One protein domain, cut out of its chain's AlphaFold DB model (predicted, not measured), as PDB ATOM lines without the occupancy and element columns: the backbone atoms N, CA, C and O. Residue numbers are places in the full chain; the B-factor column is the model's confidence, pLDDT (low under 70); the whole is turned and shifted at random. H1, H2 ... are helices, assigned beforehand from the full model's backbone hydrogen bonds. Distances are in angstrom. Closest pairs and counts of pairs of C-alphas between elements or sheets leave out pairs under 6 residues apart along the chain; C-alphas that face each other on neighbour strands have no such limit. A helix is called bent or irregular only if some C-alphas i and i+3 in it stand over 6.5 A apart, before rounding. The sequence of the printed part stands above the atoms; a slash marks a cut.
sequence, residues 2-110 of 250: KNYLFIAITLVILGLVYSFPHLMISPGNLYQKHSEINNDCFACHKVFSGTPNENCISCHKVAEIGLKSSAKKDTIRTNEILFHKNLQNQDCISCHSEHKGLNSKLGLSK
ATOM      1  N   LYS A   2      -2.432  30.622  48.559       68.94
ATOM      2  CA  LYS A   2      -2.058  29.484  49.434       68.94
ATOM      3  C   LYS A   2      -1.086  29.834  50.581       68.94
ATOM      4  O   LYS A   2      -1.310  29.390  51.699       68.94
ATOM      5  N   ASN A   3      -0.073  30.672  50.342       75.50
ATOM      6  CA  ASN A   3       0.918  31.017  51.376       75.50
ATOM      7  C   ASN A   3       0.343  31.906  52.495       75.50
ATOM      8  O   ASN A   3       0.652  31.689  53.659       75.50
ATOM      9  N   TYR A   4      -0.540  32.856  52.168       87.44
ATOM     10  CA  TYR A   4      -1.202  33.709  53.168       87.44
ATOM     11  C   TYR A   4      -2.201  32.926  54.024       87.44
ATOM     12  O   TYR A   4      -2.299  33.167  55.222       87.44
ATOM     13  N   LEU A   5      -2.890  31.949  53.425       88.12
ATOM     14  CA  LEU A   5      -3.770  31.037  54.155       88.12
ATOM     15  C   LEU A   5      -2.980  30.174  55.150       88.12
ATOM     16  O   LEU A   5      -3.402  30.018  56.290       88.12
ATOM     17  N   PHE A   6      -1.817  29.659  54.741       89.31
ATOM     18  CA  PHE A   6      -0.953  28.872  55.622       89.31
ATOM     19  C   PHE A   6      -0.459  29.703  56.814       89.31
ATOM     20  O   PHE A   6      -0.602  29.276  57.954       89.31
ATOM     21  N   ILE A   7       0.019  30.926  56.563       91.75
ATOM     22  CA  ILE A   7       0.479  31.848  57.613       91.75
ATOM     23  C   ILE A   7      -0.657  32.195  58.586       91.75
ATOM     24  O   ILE A   7      -0.450  32.169  59.798       91.75
ATOM     25  N   ALA A   8      -1.864  32.472  58.081       92.44
ATOM     26  CA  ALA A   8      -3.021  32.770  58.923       92.44
ATOM     27  C   ALA A   8      -3.392  31.588  59.835       92.44
ATOM     28  O   ALA A   8      -3.624  31.783  61.026       92.44
ATOM     29  N   ILE A   9      -3.381  30.355  59.313       92.00
ATOM     30  CA  ILE A   9      -3.639  29.144  60.107       92.00
ATOM     31  C   ILE A   9      -2.554  28.949  61.173       92.00
ATOM     32  O   ILE A   9      -2.874  28.671  62.327       92.00
ATOM     33  N   THR A  10      -1.278  29.137  60.824       92.31
ATOM     34  CA  THR A  10      -0.173  29.020  61.785       92.31
ATOM     35  C   THR A  10      -0.289  30.044  62.914       92.31
ATOM     36  O   THR A  10      -0.104  29.684  64.073       92.31
ATOM     37  N   LEU A  11      -0.647  31.296  62.611       94.38
ATOM     38  CA  LEU A  11      -0.844  32.339  63.625       94.38
ATOM     39  C   LEU A  11      -2.025  32.033  64.554       94.38
ATOM     40  O   LEU A  11      -1.916  32.246  65.760       94.38
ATOM     41  N   VAL A  12      -3.121  31.485  64.023       93.19
ATOM     42  CA  VAL A  12      -4.269  31.052  64.838       93.19
ATOM     43  C   VAL A  12      -3.883  29.894  65.757       93.19
ATOM     44  O   VAL A  12      -4.197  29.936  66.943       93.19
ATOM     45  N   ILE A  13      -3.159  28.890  65.252       89.12
ATOM     46  CA  ILE A  13      -2.682  27.767  66.073       89.12
ATOM     47  C   ILE A  13      -1.732  28.266  67.166       89.12
ATOM     48  O   ILE A  13      -1.903  27.886  68.318       89.12
ATOM     49  N   LEU A  14      -0.780  29.147  66.848       90.75
ATOM     50  CA  LEU A  14       0.125  29.737  67.843       90.75
ATOM     51  C   LEU A  14      -0.632  30.541  68.909       90.75
ATOM     52  O   LEU A  14      -0.317  30.424  70.092       90.75
ATOM     53  N   GLY A  15      -1.655  31.302  68.511       90.31
ATOM     54  CA  GLY A  15      -2.542  31.999  69.443       90.31
ATOM     55  C   GLY A  15      -3.291  31.036  70.365       90.31
ATOM     56  O   GLY A  15      -3.331  31.248  71.572       90.31
ATOM     57  N   LEU A  16      -3.816  29.930  69.826       86.94
ATOM     58  CA  LEU A  16      -4.495  28.897  70.613       86.94
ATOM     59  C   LEU A  16      -3.545  28.161  71.566       86.94
ATOM     60  O   LEU A  16      -3.912  27.937  72.716       86.94
ATOM     61  N   VAL A  17      -2.323  27.835  71.129       85.38
ATOM     62  CA  VAL A  17      -1.277  27.223  71.972       85.38
ATOM     63  C   VAL A  17      -0.925  28.144  73.138       85.38
ATOM     64  O   VAL A  17      -0.797  27.690  74.271       85.38
ATOM     65  N   TYR A  18      -0.789  29.443  72.865       86.81
ATOM     66  CA  TYR A  18      -0.464  30.444  73.874       86.81
ATOM     67  C   TYR A  18      -1.611  30.663  74.872       86.81
ATOM     68  O   TYR A  18      -1.373  30.764  76.073       86.81
ATOM     69  N   SER A  19      -2.859  30.708  74.397       85.44
ATOM     70  CA  SER A  19      -4.034  30.940  75.246       85.44
ATOM     71  C   SER A  19      -4.513  29.694  76.001       85.44
ATOM     72  O   SER A  19      -5.063  29.828  77.093       85.44
ATOM     73  N   PHE A  20      -4.302  28.489  75.461       81.56
ATOM     74  CA  PHE A  20      -4.788  27.230  76.041       81.56
ATOM     75  C   PHE A  20      -3.713  26.129  76.096       81.56
ATOM     76  O   PHE A  20      -3.964  25.000  75.659       81.56
ATOM     77  N   PRO A  21      -2.531  26.389  76.686       75.56
ATOM     78  CA  PRO A  21      -1.444  25.407  76.713       75.56
ATOM     79  C   PRO A  21      -1.843  24.115  77.445       75.56
ATOM     80  O   PRO A  21      -1.418  23.021  77.077       75.56
ATOM     81  N   HIS A  22      -2.729  24.217  78.440       73.38
ATOM     82  CA  HIS A  22      -3.217  23.079  79.217       73.38
ATOM     83  C   HIS A  22      -4.066  22.096  78.394       73.38
ATOM     84  O   HIS A  22      -3.954  20.900  78.626       73.38
ATOM     85  N   LEU A  23      -4.860  22.549  77.412       75.69
ATOM     86  CA  LEU A  23      -5.657  21.652  76.555       75.69
ATOM     87  C   LEU A  23      -4.793  20.858  75.570       75.69
ATOM     88  O   LEU A  23      -5.232  19.839  75.046       75.69
ATOM     89  N   MET A  24      -3.571  21.327  75.311       77.25
ATOM     90  CA  MET A  24      -2.635  20.665  74.406       77.25
ATOM     91  C   MET A  24      -1.703  19.687  75.125       77.25
ATOM     92  O   MET A  24      -1.199  18.762  74.496       77.25
ATOM     93  N   ILE A  25      -1.467  19.892  76.426       81.19
ATOM     94  CA  ILE A  25      -0.513  19.107  77.224       81.19
ATOM     95  C   ILE A  25      -1.231  18.159  78.195       81.19
ATOM     96  O   ILE A  25      -0.737  17.063  78.447       81.19
ATOM     97  N   SER A  26      -2.385  18.554  78.744       84.88
ATOM     98  CA  SER A  26      -3.112  17.748  79.725       84.88
ATOM     99  C   SER A  26      -3.884  16.618  79.038       84.88
ATOM    100  O   SER A  26      -4.783  16.889  78.241       84.88
ATOM    101  N   PRO A  27      -3.602  15.348  79.368       82.50
ATOM    102  CA  PRO A  27      -4.322  14.211  78.802       82.50
ATOM    103  C   PRO A  27      -5.739  14.045  79.386       82.50
ATOM    104  O   PRO A  27      -6.484  13.173  78.943       82.50
ATOM    105  N   GLY A  28      -6.119  14.859  80.379       84.69
ATOM    106  CA  GLY A  28      -7.421  14.816  81.037       84.69
ATOM    107  C   GLY A  28      -7.355  15.226  82.509       84.69
ATOM    108  O   GLY A  28      -6.278  15.377  83.090       84.69
ATOM    109  N   ASN A  29      -8.532  15.386  83.118       86.19
ATOM    110  CA  ASN A  29      -8.659  15.712  84.540       86.19
ATOM    111  C   ASN A  29      -8.156  14.569  85.427       86.19
ATOM    112  O   ASN A  29      -8.397  13.392  85.136       86.19
ATOM    113  N   LEU A  30      -7.532  14.922  86.551       87.50
ATOM    114  CA  LEU A  30      -7.115  13.949  87.554       87.50
ATOM    115  C   LEU A  30      -8.330  13.308  88.244       87.50
ATOM    116  O   LEU A  30      -9.476  13.765  88.141       87.50
ATOM    117  N   TYR A  31      -8.072  12.231  88.978       85.00
ATOM    118  CA  TYR A  31      -9.028  11.577  89.849       85.00
ATOM    119  C   TYR A  31      -9.597  12.572  90.863       85.00
ATOM    120  O   TYR A  31      -8.908  13.474  91.330       85.00
ATOM    121  N   GLN A  32     -10.860  12.388  91.262       85.06
ATOM    122  CA  GLN A  32     -11.586  13.342  92.112       85.06
ATOM    123  C   GLN A  32     -10.817  13.730  93.387       85.06
ATOM    124  O   GLN A  32     -10.887  14.876  93.829       85.06
ATOM    125  N   LYS A  33     -10.070  12.786  93.971       83.19
ATOM    126  CA  LYS A  33      -9.276  13.011  95.186       83.19
ATOM    127  C   LYS A  33      -7.988  13.810  94.972       83.19
ATOM    128  O   LYS A  33      -7.434  14.276  95.953       83.19
ATOM    129  N   HIS A  34      -7.564  14.009  93.728       89.00
ATOM    130  CA  HIS A  34      -6.452  14.878  93.342       89.00
ATOM    131  C   HIS A  34      -6.928  16.135  92.594       89.00
ATOM    132  O   HIS A  34      -6.123  16.862  92.027       89.00
ATOM    133  N   SER A  35      -8.234  16.426  92.596       88.31
ATOM    134  CA  SER A  35      -8.788  17.574  91.861       88.31
ATOM    135  C   SER A  35      -8.185  18.925  92.268       88.31
ATOM    136  O   SER A  35      -8.069  19.812  91.424       88.31
ATOM    137  N   GLU A  36      -7.743  19.066  93.521       89.69
ATOM    138  CA  GLU A  36      -7.096  20.276  94.053       89.69
ATOM    139  C   GLU A  36      -5.748  20.590  93.383       89.69
ATOM    140  O   GLU A  36      -5.347  21.749  93.335       89.69
ATOM    141  N   ILE A  37      -5.081  19.583  92.806       90.25
ATOM    142  CA  ILE A  37      -3.793  19.723  92.110       90.25
ATOM    143  C   ILE A  37      -3.916  19.565  90.587       90.25
ATOM    144  O   ILE A  37      -2.911  19.423  89.900       90.25
ATOM    145  N   ASN A  38      -5.131  19.632  90.022       87.00
ATOM    146  CA  ASN A  38      -5.380  19.453  88.579       87.00
ATOM    147  C   ASN A  38      -4.500  20.325  87.666       87.00
ATOM    148  O   ASN A  38      -4.187  19.917  86.549       87.00
ATOM    149  N   ASN A  39      -4.126  21.519  88.129       85.38
ATOM    150  CA  ASN A  39      -3.333  22.479  87.358       85.38
ATOM    151  C   ASN A  39      -1.844  22.489  87.741       85.38
ATOM    152  O   ASN A  39      -1.075  23.229  87.134       85.38
ATOM    153  N   ASP A  40      -1.430  21.688  88.725       89.69
ATOM    154  CA  ASP A  40      -0.035  21.573  89.146       89.69
ATOM    155  C   ASP A  40       0.583  20.287  88.584       89.69
ATOM    156  O   ASP A  40       0.690  19.256  89.247       89.69
ATOM    157  N   CYS A  41       0.992  20.341  87.316       88.44
ATOM    158  CA  CYS A  41       1.581  19.193  86.629       88.44
ATOM    159  C   CYS A  41       2.848  18.678  87.338       88.44
ATOM    160  O   CYS A  41       3.128  17.476  87.321       88.44
ATOM    161  N   PHE A  42       3.609  19.582  87.962       91.38
ATOM    162  CA  PHE A  42       4.881  19.266  88.609       91.38
ATOM    163  C   PHE A  42       4.715  18.659  90.004       91.38
ATOM    164  O   PHE A  42       5.673  18.085  90.525       91.38
ATOM    165  N   ALA A  43       3.499  18.668  90.562       91.88
ATOM    166  CA  ALA A  43       3.170  17.889  91.751       91.88
ATOM    167  C   ALA A  43       3.490  16.399  91.554       91.88
ATOM    168  O   ALA A  43       3.937  15.733  92.483       91.88
ATOM    169  N   CYS A  44       3.328  15.875  90.333       91.19
ATOM    170  CA  CYS A  44       3.619  14.476  90.009       91.19
ATOM    171  C   CYS A  44       4.742  14.304  88.980       91.19
ATOM    172  O   CYS A  44       5.466  13.314  89.047       91.19
ATOM    173  N   HIS A  45       4.908  15.235  88.038       91.81
ATOM    174  CA  HIS A  45       5.895  15.106  86.970       91.81
ATOM    175  C   HIS A  45       7.192  15.865  87.247       91.81
ATOM    176  O   HIS A  45       7.192  16.981  87.756       91.81
ATOM    177  N   LYS A  46       8.310  15.302  86.789       92.81
ATOM    178  CA  LYS A  46       9.593  15.996  86.694       92.81
ATOM    179  C   LYS A  46       9.977  16.178  85.231       92.81
ATOM    180  O   LYS A  46       9.811  15.275  84.407       92.81
ATOM    181  N   VAL A  47      10.513  17.355  84.912       89.50
ATOM    182  CA  VAL A  47      10.941  17.713  83.552       89.50
ATOM    183  C   VAL A  47      11.889  16.638  83.004       89.50
ATOM    184  O   VAL A  47      12.879  16.303  83.650       89.50
ATOM    185  N   PHE A  48      11.557  16.076  81.837       86.12
ATOM    186  CA  PHE A  48      12.292  14.993  81.157       86.12
ATOM    187  C   PHE A  48      12.478  13.686  81.954       86.12
ATOM    188  O   PHE A  48      13.213  12.808  81.516       86.12
ATOM    189  N   SER A  49      11.822  13.525  83.105       86.19
ATOM    190  CA  SER A  49      11.942  12.332  83.963       86.19
ATOM    191  C   SER A  49      10.593  11.676  84.273       86.19
ATOM    192  O   SER A  49      10.514  10.819  85.147       86.19
ATOM    193  N   GLY A  50       9.530  12.059  83.560       89.50
ATOM    194  CA  GLY A  50       8.211  11.445  83.711       89.50
ATOM    195  C   GLY A  50       7.626  11.681  85.101       89.50
ATOM    196  O   GLY A  50       7.632  12.814  85.575       89.50
ATOM    197  N   THR A  51       7.104  10.623  85.722       91.62
ATOM    198  CA  THR A  51       6.430  10.652  87.029       91.62
ATOM    199  C   THR A  51       7.257   9.868  88.054       91.62
ATOM    200  O   THR A  51       7.041   8.664  88.207       91.62
ATOM    201  N   PRO A  52       8.239  10.496  88.722       92.12
ATOM    202  CA  PRO A  52       9.039   9.820  89.739       92.12
ATOM    203  C   PRO A  52       8.200   9.416  90.959       92.12
ATOM    204  O   PRO A  52       7.284  10.134  91.368       92.12
ATOM    205  N   ASN A  53       8.550   8.293  91.595       90.19
ATOM    206  CA  ASN A  53       7.833   7.800  92.776       90.19
ATOM    207  C   ASN A  53       7.941   8.756  93.971       90.19
ATOM    208  O   ASN A  53       7.006   8.847  94.766       90.19
ATOM    209  N   GLU A  54       9.045   9.499  94.093       91.38
ATOM    210  CA  GLU A  54       9.269  10.448  95.194       91.38
ATOM    211  C   GLU A  54       8.154  11.497  95.289       91.38
ATOM    212  O   GLU A  54       7.711  11.837  96.388       91.38
ATOM    213  N   ASN A  55       7.652  11.958  94.142       92.25
ATOM    214  CA  ASN A  55       6.556  12.916  94.075       92.25
ATOM    215  C   ASN A  55       5.263  12.336  94.666       92.25
ATOM    216  O   ASN A  55       4.600  13.002  95.457       92.25
ATOM    217  N   CYS A  56       4.935  11.075  94.365       89.94
ATOM    218  CA  CYS A  56       3.804  10.385  94.988       89.94
ATOM    219  C   CYS A  56       4.018  10.206  96.503       89.94
ATOM    220  O   CYS A  56       3.117  10.459  97.305       89.94
ATOM    221  N   ILE A  57       5.224   9.789  96.901       89.81
ATOM    222  CA  ILE A  57       5.564   9.454  98.292       89.81
ATOM    223  C   ILE A  57       5.610  10.696  99.198       89.81
ATOM    224  O   ILE A  57       5.383  10.572 100.404       89.81
ATOM    225  N   SER A  58       5.822  11.889  98.629       90.62
ATOM    226  CA  SER A  58       5.791  13.172  99.348       90.62
ATOM    227  C   SER A  58       4.507  13.369 100.168       90.62
ATOM    228  O   SER A  58       4.560  13.860 101.298       90.62
ATOM    229  N   CYS A  59       3.371  12.900  99.642       87.50
ATOM    230  CA  CYS A  59       2.079  12.904 100.323       87.50
ATOM    231  C   CYS A  59       1.650  11.494 100.764       87.50
ATOM    232  O   CYS A  59       1.026  11.337 101.814       87.50
ATOM    233  N   HIS A  60       2.001  10.451 100.001       86.25
ATOM    234  CA  HIS A  60       1.622   9.063 100.273       86.25
ATOM    235  C   HIS A  60       2.793   8.237 100.808       86.25
ATOM    236  O   HIS A  60       3.407   7.446 100.091       86.25
ATOM    237  N   LYS A  61       3.078   8.353 102.108       86.69
ATOM    238  CA  LYS A  61       4.081   7.498 102.757       86.69
ATOM    239  C   LYS A  61       3.725   6.024 102.579       86.69
ATOM    240  O   LYS A  61       2.717   5.566 103.112       86.69
ATOM    241  N   VAL A  62       4.593   5.270 101.906       84.06
ATOM    242  CA  VAL A  62       4.388   3.854 101.540       84.06
ATOM    243  C   VAL A  62       3.945   2.981 102.723       84.06
ATOM    244  O   VAL A  62       3.059   2.142 102.581       84.06
ATOM    245  N   ALA A  63       4.516   3.208 103.908       78.88
ATOM    246  CA  ALA A  63       4.185   2.463 105.124       78.88
ATOM    247  C   ALA A  63       2.783   2.768 105.690       78.88
ATOM    248  O   ALA A  63       2.270   1.983 106.481       78.88
ATOM    249  N   GLU A  64       2.179   3.896 105.308       78.94
ATOM    250  CA  GLU A  64       0.876   4.365 105.796       78.94
ATOM    251  C   GLU A  64      -0.269   4.090 104.804       78.94
ATOM    252  O   GLU A  64      -1.445   4.190 105.168       78.94
ATOM    253  N   ILE A  65       0.050   3.709 103.559       77.81
ATOM    254  CA  ILE A  65      -0.948   3.387 102.534       77.81
ATOM    255  C   ILE A  65      -1.747   2.152 102.973       77.81
ATOM    256  O   ILE A  65      -1.195   1.074 103.188       77.81
ATOM    257  N   GLY A  66      -3.068   2.314 103.089       69.62
ATOM    258  CA  GLY A  66      -3.984   1.274 103.571       69.62
ATOM    259  C   GLY A  66      -4.193   1.262 105.091       69.62
ATOM    260  O   GLY A  66      -5.152   0.654 105.550       69.62
ATOM    261  N   LEU A  67      -3.376   1.988 105.868       70.31
ATOM    262  CA  LEU A  67      -3.588   2.164 107.315       70.31
ATOM    263  C   LEU A  67      -4.572   3.286 107.632       70.31
ATOM    264  O   LEU A  67      -5.335   3.190 108.591       70.31
ATOM    265  N   LYS A  68      -4.543   4.356 106.837       61.00
ATOM    266  CA  LYS A  68      -5.381   5.539 107.024       61.00
ATOM    267  C   LYS A  68      -6.265   5.721 105.797       61.00
ATOM    268  O   LYS A  68      -5.787   6.014 104.706       61.00
ATOM    269  N   SER A  69      -7.570   5.543 105.972       52.53
ATOM    270  CA  SER A  69      -8.561   6.016 105.006       52.53
ATOM    271  C   SER A  69      -8.733   7.520 105.204       52.53
ATOM    272  O   SER A  69      -9.038   7.959 106.310       52.53
ATOM    273  N   SER A  70      -8.616   8.317 104.137       51.38
ATOM    274  CA  SER A  70      -8.937   9.756 104.161       51.38
ATOM    275  C   SER A  70     -10.399  10.038 104.548       51.38
ATOM    276  O   SER A  70     -10.775  11.181 104.789       51.38
ATOM    277  N   ALA A  71     -11.251   9.010 104.598       50.53
ATOM    278  CA  ALA A  71     -12.596   9.077 105.136       50.53
ATOM    279  C   ALA A  71     -12.636   8.398 106.512       50.53
ATOM    280  O   ALA A  71     -12.700   7.175 106.592       50.53
ATOM    281  N   LYS A  72     -12.610   9.238 107.553       45.88
ATOM    282  CA  LYS A  72     -13.091   9.030 108.929       45.88
ATOM    283  C   LYS A  72     -12.717   7.712 109.638       45.88
ATOM    284  O   LYS A  72     -13.205   6.638 109.303       45.88
ATOM    285  N   LYS A  73     -12.070   7.922 110.793       45.59
ATOM    286  CA  LYS A  73     -11.868   7.032 111.950       45.59
ATOM    287  C   LYS A  73     -10.539   6.278 111.913       45.59
ATOM    288  O   LYS A  73     -10.372   5.359 111.113       45.59
ATOM    289  N   ASP A  74      -9.649   6.675 112.827       48.59
ATOM    290  CA  ASP A  74      -8.392   6.039 113.256       48.59
ATOM    291  C   ASP A  74      -8.603   4.587 113.716       48.59
ATOM    292  O   ASP A  74      -8.379   4.212 114.864       48.59
ATOM    293  N   THR A  75      -9.096   3.748 112.817       49.19
ATOM    294  CA  THR A  75      -9.275   2.322 113.042       49.19
ATOM    295  C   THR A  75      -8.184   1.659 112.229       49.19
ATOM    296  O   THR A  75      -8.328   1.460 111.024       49.19
ATOM    297  N   ILE A  76      -7.053   1.392 112.883       52.75
ATOM    298  CA  ILE A  76      -5.959   0.619 112.301       52.75
ATOM    299  C   ILE A  76      -6.544  -0.739 111.907       52.75
ATOM    300  O   ILE A  76      -6.941  -1.526 112.766       52.75
ATOM    301  N   ARG A  77      -6.632  -1.012 110.605       52.91
ATOM    302  CA  ARG A  77      -6.984  -2.344 110.111       52.91
ATOM    303  C   ARG A  77      -5.777  -3.253 110.326       52.91
ATOM    304  O   ARG A  77      -4.862  -3.287 109.516       52.91
ATOM    305  N   THR A  78      -5.752  -3.953 111.455       51.72
ATOM    306  CA  THR A  78      -4.647  -4.845 111.850       51.72
ATOM    307  C   THR A  78      -4.664  -6.193 111.132       51.72
ATOM    308  O   THR A  78      -3.659  -6.893 111.138       51.72
ATOM    309  N   ASN A  79      -5.794  -6.561 110.520       53.06
ATOM    310  CA  ASN A  79      -5.986  -7.868 109.885       53.06
ATOM    311  C   ASN A  79      -5.756  -7.856 108.368       53.06
ATOM    312  O   ASN A  79      -5.936  -8.882 107.720       53.06
ATOM    313  N   GLU A  80      -5.387  -6.715 107.787       61.53
ATOM    314  CA  GLU A  80      -5.115  -6.604 106.356       61.53
ATOM    315  C   GLU A  80      -3.600  -6.550 106.134       61.53
ATOM    316  O   GLU A  80      -2.885  -5.791 106.791       61.53
ATOM    317  N   ILE A  81      -3.086  -7.369 105.209       66.00
ATOM    318  CA  ILE A  81      -1.678  -7.288 104.812       66.00
ATOM    319  C   ILE A  81      -1.436  -5.903 104.207       66.00
ATOM    320  O   ILE A  81      -2.086  -5.515 103.234       66.00
ATOM    321  N   LEU A  82      -0.454  -5.174 104.744       75.56
ATOM    322  CA  LEU A  82       0.016  -3.908 104.181       75.56
ATOM    323  C   LEU A  82       0.798  -4.154 102.893       75.56
ATOM    324  O   LEU A  82       2.027  -4.111 102.879       75.56
ATOM    325  N   PHE A  83       0.069  -4.408 101.809       76.50
ATOM    326  CA  PHE A  83       0.615  -4.730 100.493       76.50
ATOM    327  C   PHE A  83       1.712  -3.743 100.061       76.50
ATOM    328  O   PHE A  83       2.825  -4.157  99.742       76.50
ATOM    329  N   HIS A  84       1.434  -2.439 100.160       80.81
ATOM    330  CA  HIS A  84       2.353  -1.380  99.743       80.81
ATOM    331  C   HIS A  84       3.656  -1.338 100.544       80.81
ATOM    332  O   HIS A  84       4.672  -0.927  99.997       80.81
ATOM    333  N   LYS A  85       3.681  -1.830 101.794       77.19
ATOM    334  CA  LYS A  85       4.895  -1.836 102.633       77.19
ATOM    335  C   LYS A  85       6.072  -2.532 101.946       77.19
ATOM    336  O   LYS A  85       7.218  -2.148 102.160       77.19
ATOM    337  N   ASN A  86       5.785  -3.531 101.114       74.12
ATOM    338  CA  ASN A  86       6.790  -4.318 100.407       74.12
ATOM    339  C   ASN A  86       7.075  -3.809  98.978       74.12
ATOM    340  O   ASN A  86       7.852  -4.432  98.262       74.12
ATOM    341  N   LEU A  87       6.484  -2.681  98.561       77.25
ATOM    342  CA  LEU A  87       6.578  -2.119  97.205       77.25
ATOM    343  C   LEU A  87       7.429  -0.849  97.154       77.25
ATOM    344  O   LEU A  87       7.080   0.115  96.484       77.25
ATOM    345  N   GLN A  88       8.555  -0.836  97.863       74.81
ATOM    346  CA  GLN A  88       9.410   0.354  97.931       74.81
ATOM    347  C   GLN A  88      10.067   0.713  96.587       74.81
ATOM    348  O   GLN A  88      10.407   1.868  96.372       74.81
ATOM    349  N   ASN A  89      10.204  -0.264  95.683       77.88
ATOM    350  CA  ASN A  89      10.937  -0.127  94.420       77.88
ATOM    351  C   ASN A  89      10.053  -0.352  93.178       77.88
ATOM    352  O   ASN A  89      10.563  -0.763  92.140       77.88
ATOM    353  N   GLN A  90       8.732  -0.193  93.293       82.38
ATOM    354  CA  GLN A  90       7.809  -0.344  92.163       82.38
ATOM    355  C   GLN A  90       7.251   1.011  91.752       82.38
ATOM    356  O   GLN A  90       6.845   1.794  92.610       82.38
ATOM    357  N   ASP A  91       7.180   1.255  90.443       85.31
ATOM    358  CA  ASP A  91       6.604   2.491  89.926       85.31
ATOM    359  C   ASP A  91       5.115   2.561  90.234       85.31
ATOM    360  O   ASP A  91       4.342   1.682  89.846       85.31
ATOM    361  N   CYS A  92       4.692   3.630  90.903       85.12
ATOM    362  CA  CYS A  92       3.314   3.814  91.352       85.12
ATOM    363  C   CYS A  92       2.344   3.743  90.161       85.12
ATOM    364  O   CYS A  92       1.302   3.085  90.219       85.12
ATOM    365  N   ILE A  93       2.738   4.353  89.040       83.81
ATOM    366  CA  ILE A  93       1.950   4.411  87.806       83.81
ATOM    367  C   ILE A  93       1.905   3.091  87.017       83.81
ATOM    368  O   ILE A  93       1.133   2.969  86.069       83.81
ATOM    369  N   SER A  94       2.697   2.080  87.401       80.12
ATOM    370  CA  SER A  94       2.610   0.736  86.801       80.12
ATOM    371  C   SER A  94       1.302   0.026  87.166       80.12
ATOM    372  O   SER A  94       0.806  -0.808  86.409       80.12
ATOM    373  N   CYS A  95       0.738   0.379  88.325       78.44
ATOM    374  CA  CYS A  95      -0.510  -0.164  88.849       78.44
ATOM    375  C   CYS A  95      -1.613   0.897  88.955       78.44
ATOM    376  O   CYS A  95      -2.792   0.575  88.837       78.44
ATOM    377  N   HIS A  96      -1.259   2.158  89.197       80.38
ATOM    378  CA  HIS A  96      -2.222   3.247  89.309       80.38
ATOM    379  C   HIS A  96      -2.287   4.039  88.007       80.38
ATOM    380  O   HIS A  96      -1.277   4.436  87.444       80.38
ATOM    381  N   SER A  97      -3.499   4.291  87.523       80.81
ATOM    382  CA  SER A  97      -3.708   5.231  86.425       80.81
ATOM    383  C   SER A  97      -4.248   6.537  86.977       80.81
ATOM    384  O   SER A  97      -5.243   6.525  87.702       80.81
ATOM    385  N   GLU A  98      -3.639   7.635  86.558       81.94
ATOM    386  CA  GLU A  98      -4.141   8.989  86.770       81.94
ATOM    387  C   GLU A  98      -4.671   9.572  85.437       81.94
ATOM    388  O   GLU A  98      -4.635   8.889  84.411       81.94
ATOM    389  N   HIS A  99      -5.233  10.784  85.444       86.62
ATOM    390  CA  HIS A  99      -5.872  11.487  84.314       86.62
ATOM    391  C   HIS A  99      -7.170  10.859  83.785       86.62
ATOM    392  O   HIS A  99      -7.725  11.293  82.776       86.62
ATOM    393  N   LYS A 100      -7.691   9.836  84.470       76.88
ATOM    394  CA  LYS A 100      -8.936   9.145  84.089       76.88
ATOM    395  C   LYS A 100     -10.193   9.755  84.723       76.88
ATOM    396  O   LYS A 100     -11.270   9.160  84.618       76.88
ATOM    397  N   GLY A 101     -10.093  10.913  85.382       73.12
ATOM    398  CA  GLY A 101     -11.224  11.552  86.055       73.12
ATOM    399  C   GLY A 101     -11.929  10.596  87.023       73.12
ATOM    400  O   GLY A 101     -11.289   9.890  87.790       73.12
ATOM    401  N   LEU A 102     -13.260  10.503  86.963       63.22
ATOM    402  CA  LEU A 102     -14.068   9.645  87.849       63.22
ATOM    403  C   LEU A 102     -13.917   8.126  87.600       63.22
ATOM    404  O   LEU A 102     -14.431   7.324  88.381       63.22
ATOM    405  N   ASN A 103     -13.197   7.704  86.555       61.12
ATOM    406  CA  ASN A 103     -13.073   6.298  86.159       61.12
ATOM    407  C   ASN A 103     -11.856   5.593  86.792       61.12
ATOM    408  O   ASN A 103     -11.090   4.901  86.118       61.12
ATOM    409  N   SER A 104     -11.698   5.709  88.114       54.97
ATOM    410  CA  SER A 104     -10.611   5.068  88.884       54.97
ATOM    411  C   SER A 104     -10.638   3.537  88.880       54.97
ATOM    412  O   SER A 104      -9.621   2.892  89.128       54.97
ATOM    413  N   LYS A 105     -11.783   2.931  88.546       53.09
ATOM    414  CA  LYS A 105     -11.953   1.468  88.489       53.09
ATOM    415  C   LYS A 105     -11.131   0.784  87.384       53.09
ATOM    416  O   LYS A 105     -11.028  -0.436  87.388       53.09
ATOM    417  N   LEU A 106     -10.541   1.543  86.457       51.72
ATOM    418  CA  LEU A 106      -9.756   1.021  85.329       51.72
ATOM    419  C   LEU A 106      -8.242   0.915  85.603       51.72
ATOM    420  O   LEU A 106      -7.516   0.475  84.716       51.72
ATOM    421  N   GLY A 107      -7.749   1.357  86.769       53.66
ATOM    422  CA  GLY A 107      -6.310   1.357  87.083       53.66
ATOM    423  C   GLY A 107      -5.757  -0.018  87.463       53.66
ATOM    424  O   GLY A 107      -4.719  -0.428  86.965       53.66
ATOM    425  N   LEU A 108      -6.489  -0.786  88.269       61.50
ATOM    426  CA  LEU A 108      -6.055  -2.103  88.741       61.50
ATOM    427  C   LEU A 108      -6.916  -3.182  88.093       61.50
ATOM    428  O   LEU A 108      -7.855  -3.687  88.699       61.50
ATOM    429  N   SER A 109      -6.635  -3.522  86.833       55.94
ATOM    430  CA  SER A 109      -7.444  -4.540  86.151       55.94
ATOM    431  C   SER A 109      -7.308  -5.920  86.809       55.94
ATOM    432  O   SER A 109      -8.297  -6.651  86.852       55.94
ATOM    433  N   LYS A 110      -6.136  -6.289  87.358       68.94
ATOM    434  CA  LYS A 110      -5.914  -7.573  88.052       68.94
ATOM    435  C   LYS A 110      -4.773  -7.460  89.066       68.94
ATOM    436  O   LYS A 110      -3.690  -7.002  88.722       68.94
TER     437      LYS A 110
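AT A GLANCE: This is residues 2 to 110 of the 250 residues of the protein "Class III cytochrome C family protein" of Flavobacterium frigoris (UniProt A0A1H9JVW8). There is little regular structure: one long helix, H1, makes an arm whose residues 2 to 15 stick out from a body mostly of loops with short helices. The printed part has 109 residues, with helices H1 to H6 in chain order and no named strand; it is all helix, though named elements hold only 42 residues. It is only just extended, close to loose (radius of gyration of the C-alphas 19.7 A), spanning 71 by 28 by 26 A.

IN THESE COORDINATES: H1, residues 2 to 19, runs 25.9 A from C-alpha 2 at (-2.058, 29.484, 49.434). H2 is residues 21 to 25, H3 32 to 37 (10.1 A), H4 53 to 57, H5 83 to 86 and H6 92 to 95, ending at C-alpha 95 (-0.510, -0.164, 88.849).

HOW THE PARTS SIT: H1 and H2 are close but not clearly touching, the closest C-alphas, Val 17 and Met 24, being 7.1 A apart. So are H4 and H6, at Asn 53 and Cys 92, 6.2 A. H3 and H5 are apart from each other and from the other helices. H3 is irregular, C-alphas 33 and 36 being 7.7 A apart. Every O i to N i+4 pair is within hydrogen-bond range in H1, H2 and H4; H3 has 0 of 2, with 2 of 3 O i to N i+3 pairs, and H5 and H6 are too short.

THE WHOLE: C-alphas 2 and 78 are the farthest apart, 71.3 A. The printed part has no cut. The links H3 to H4 and H4 to H5 are long. pLDDT is under 70 at residues 2, 66, 68 to 81 and 102 to 110.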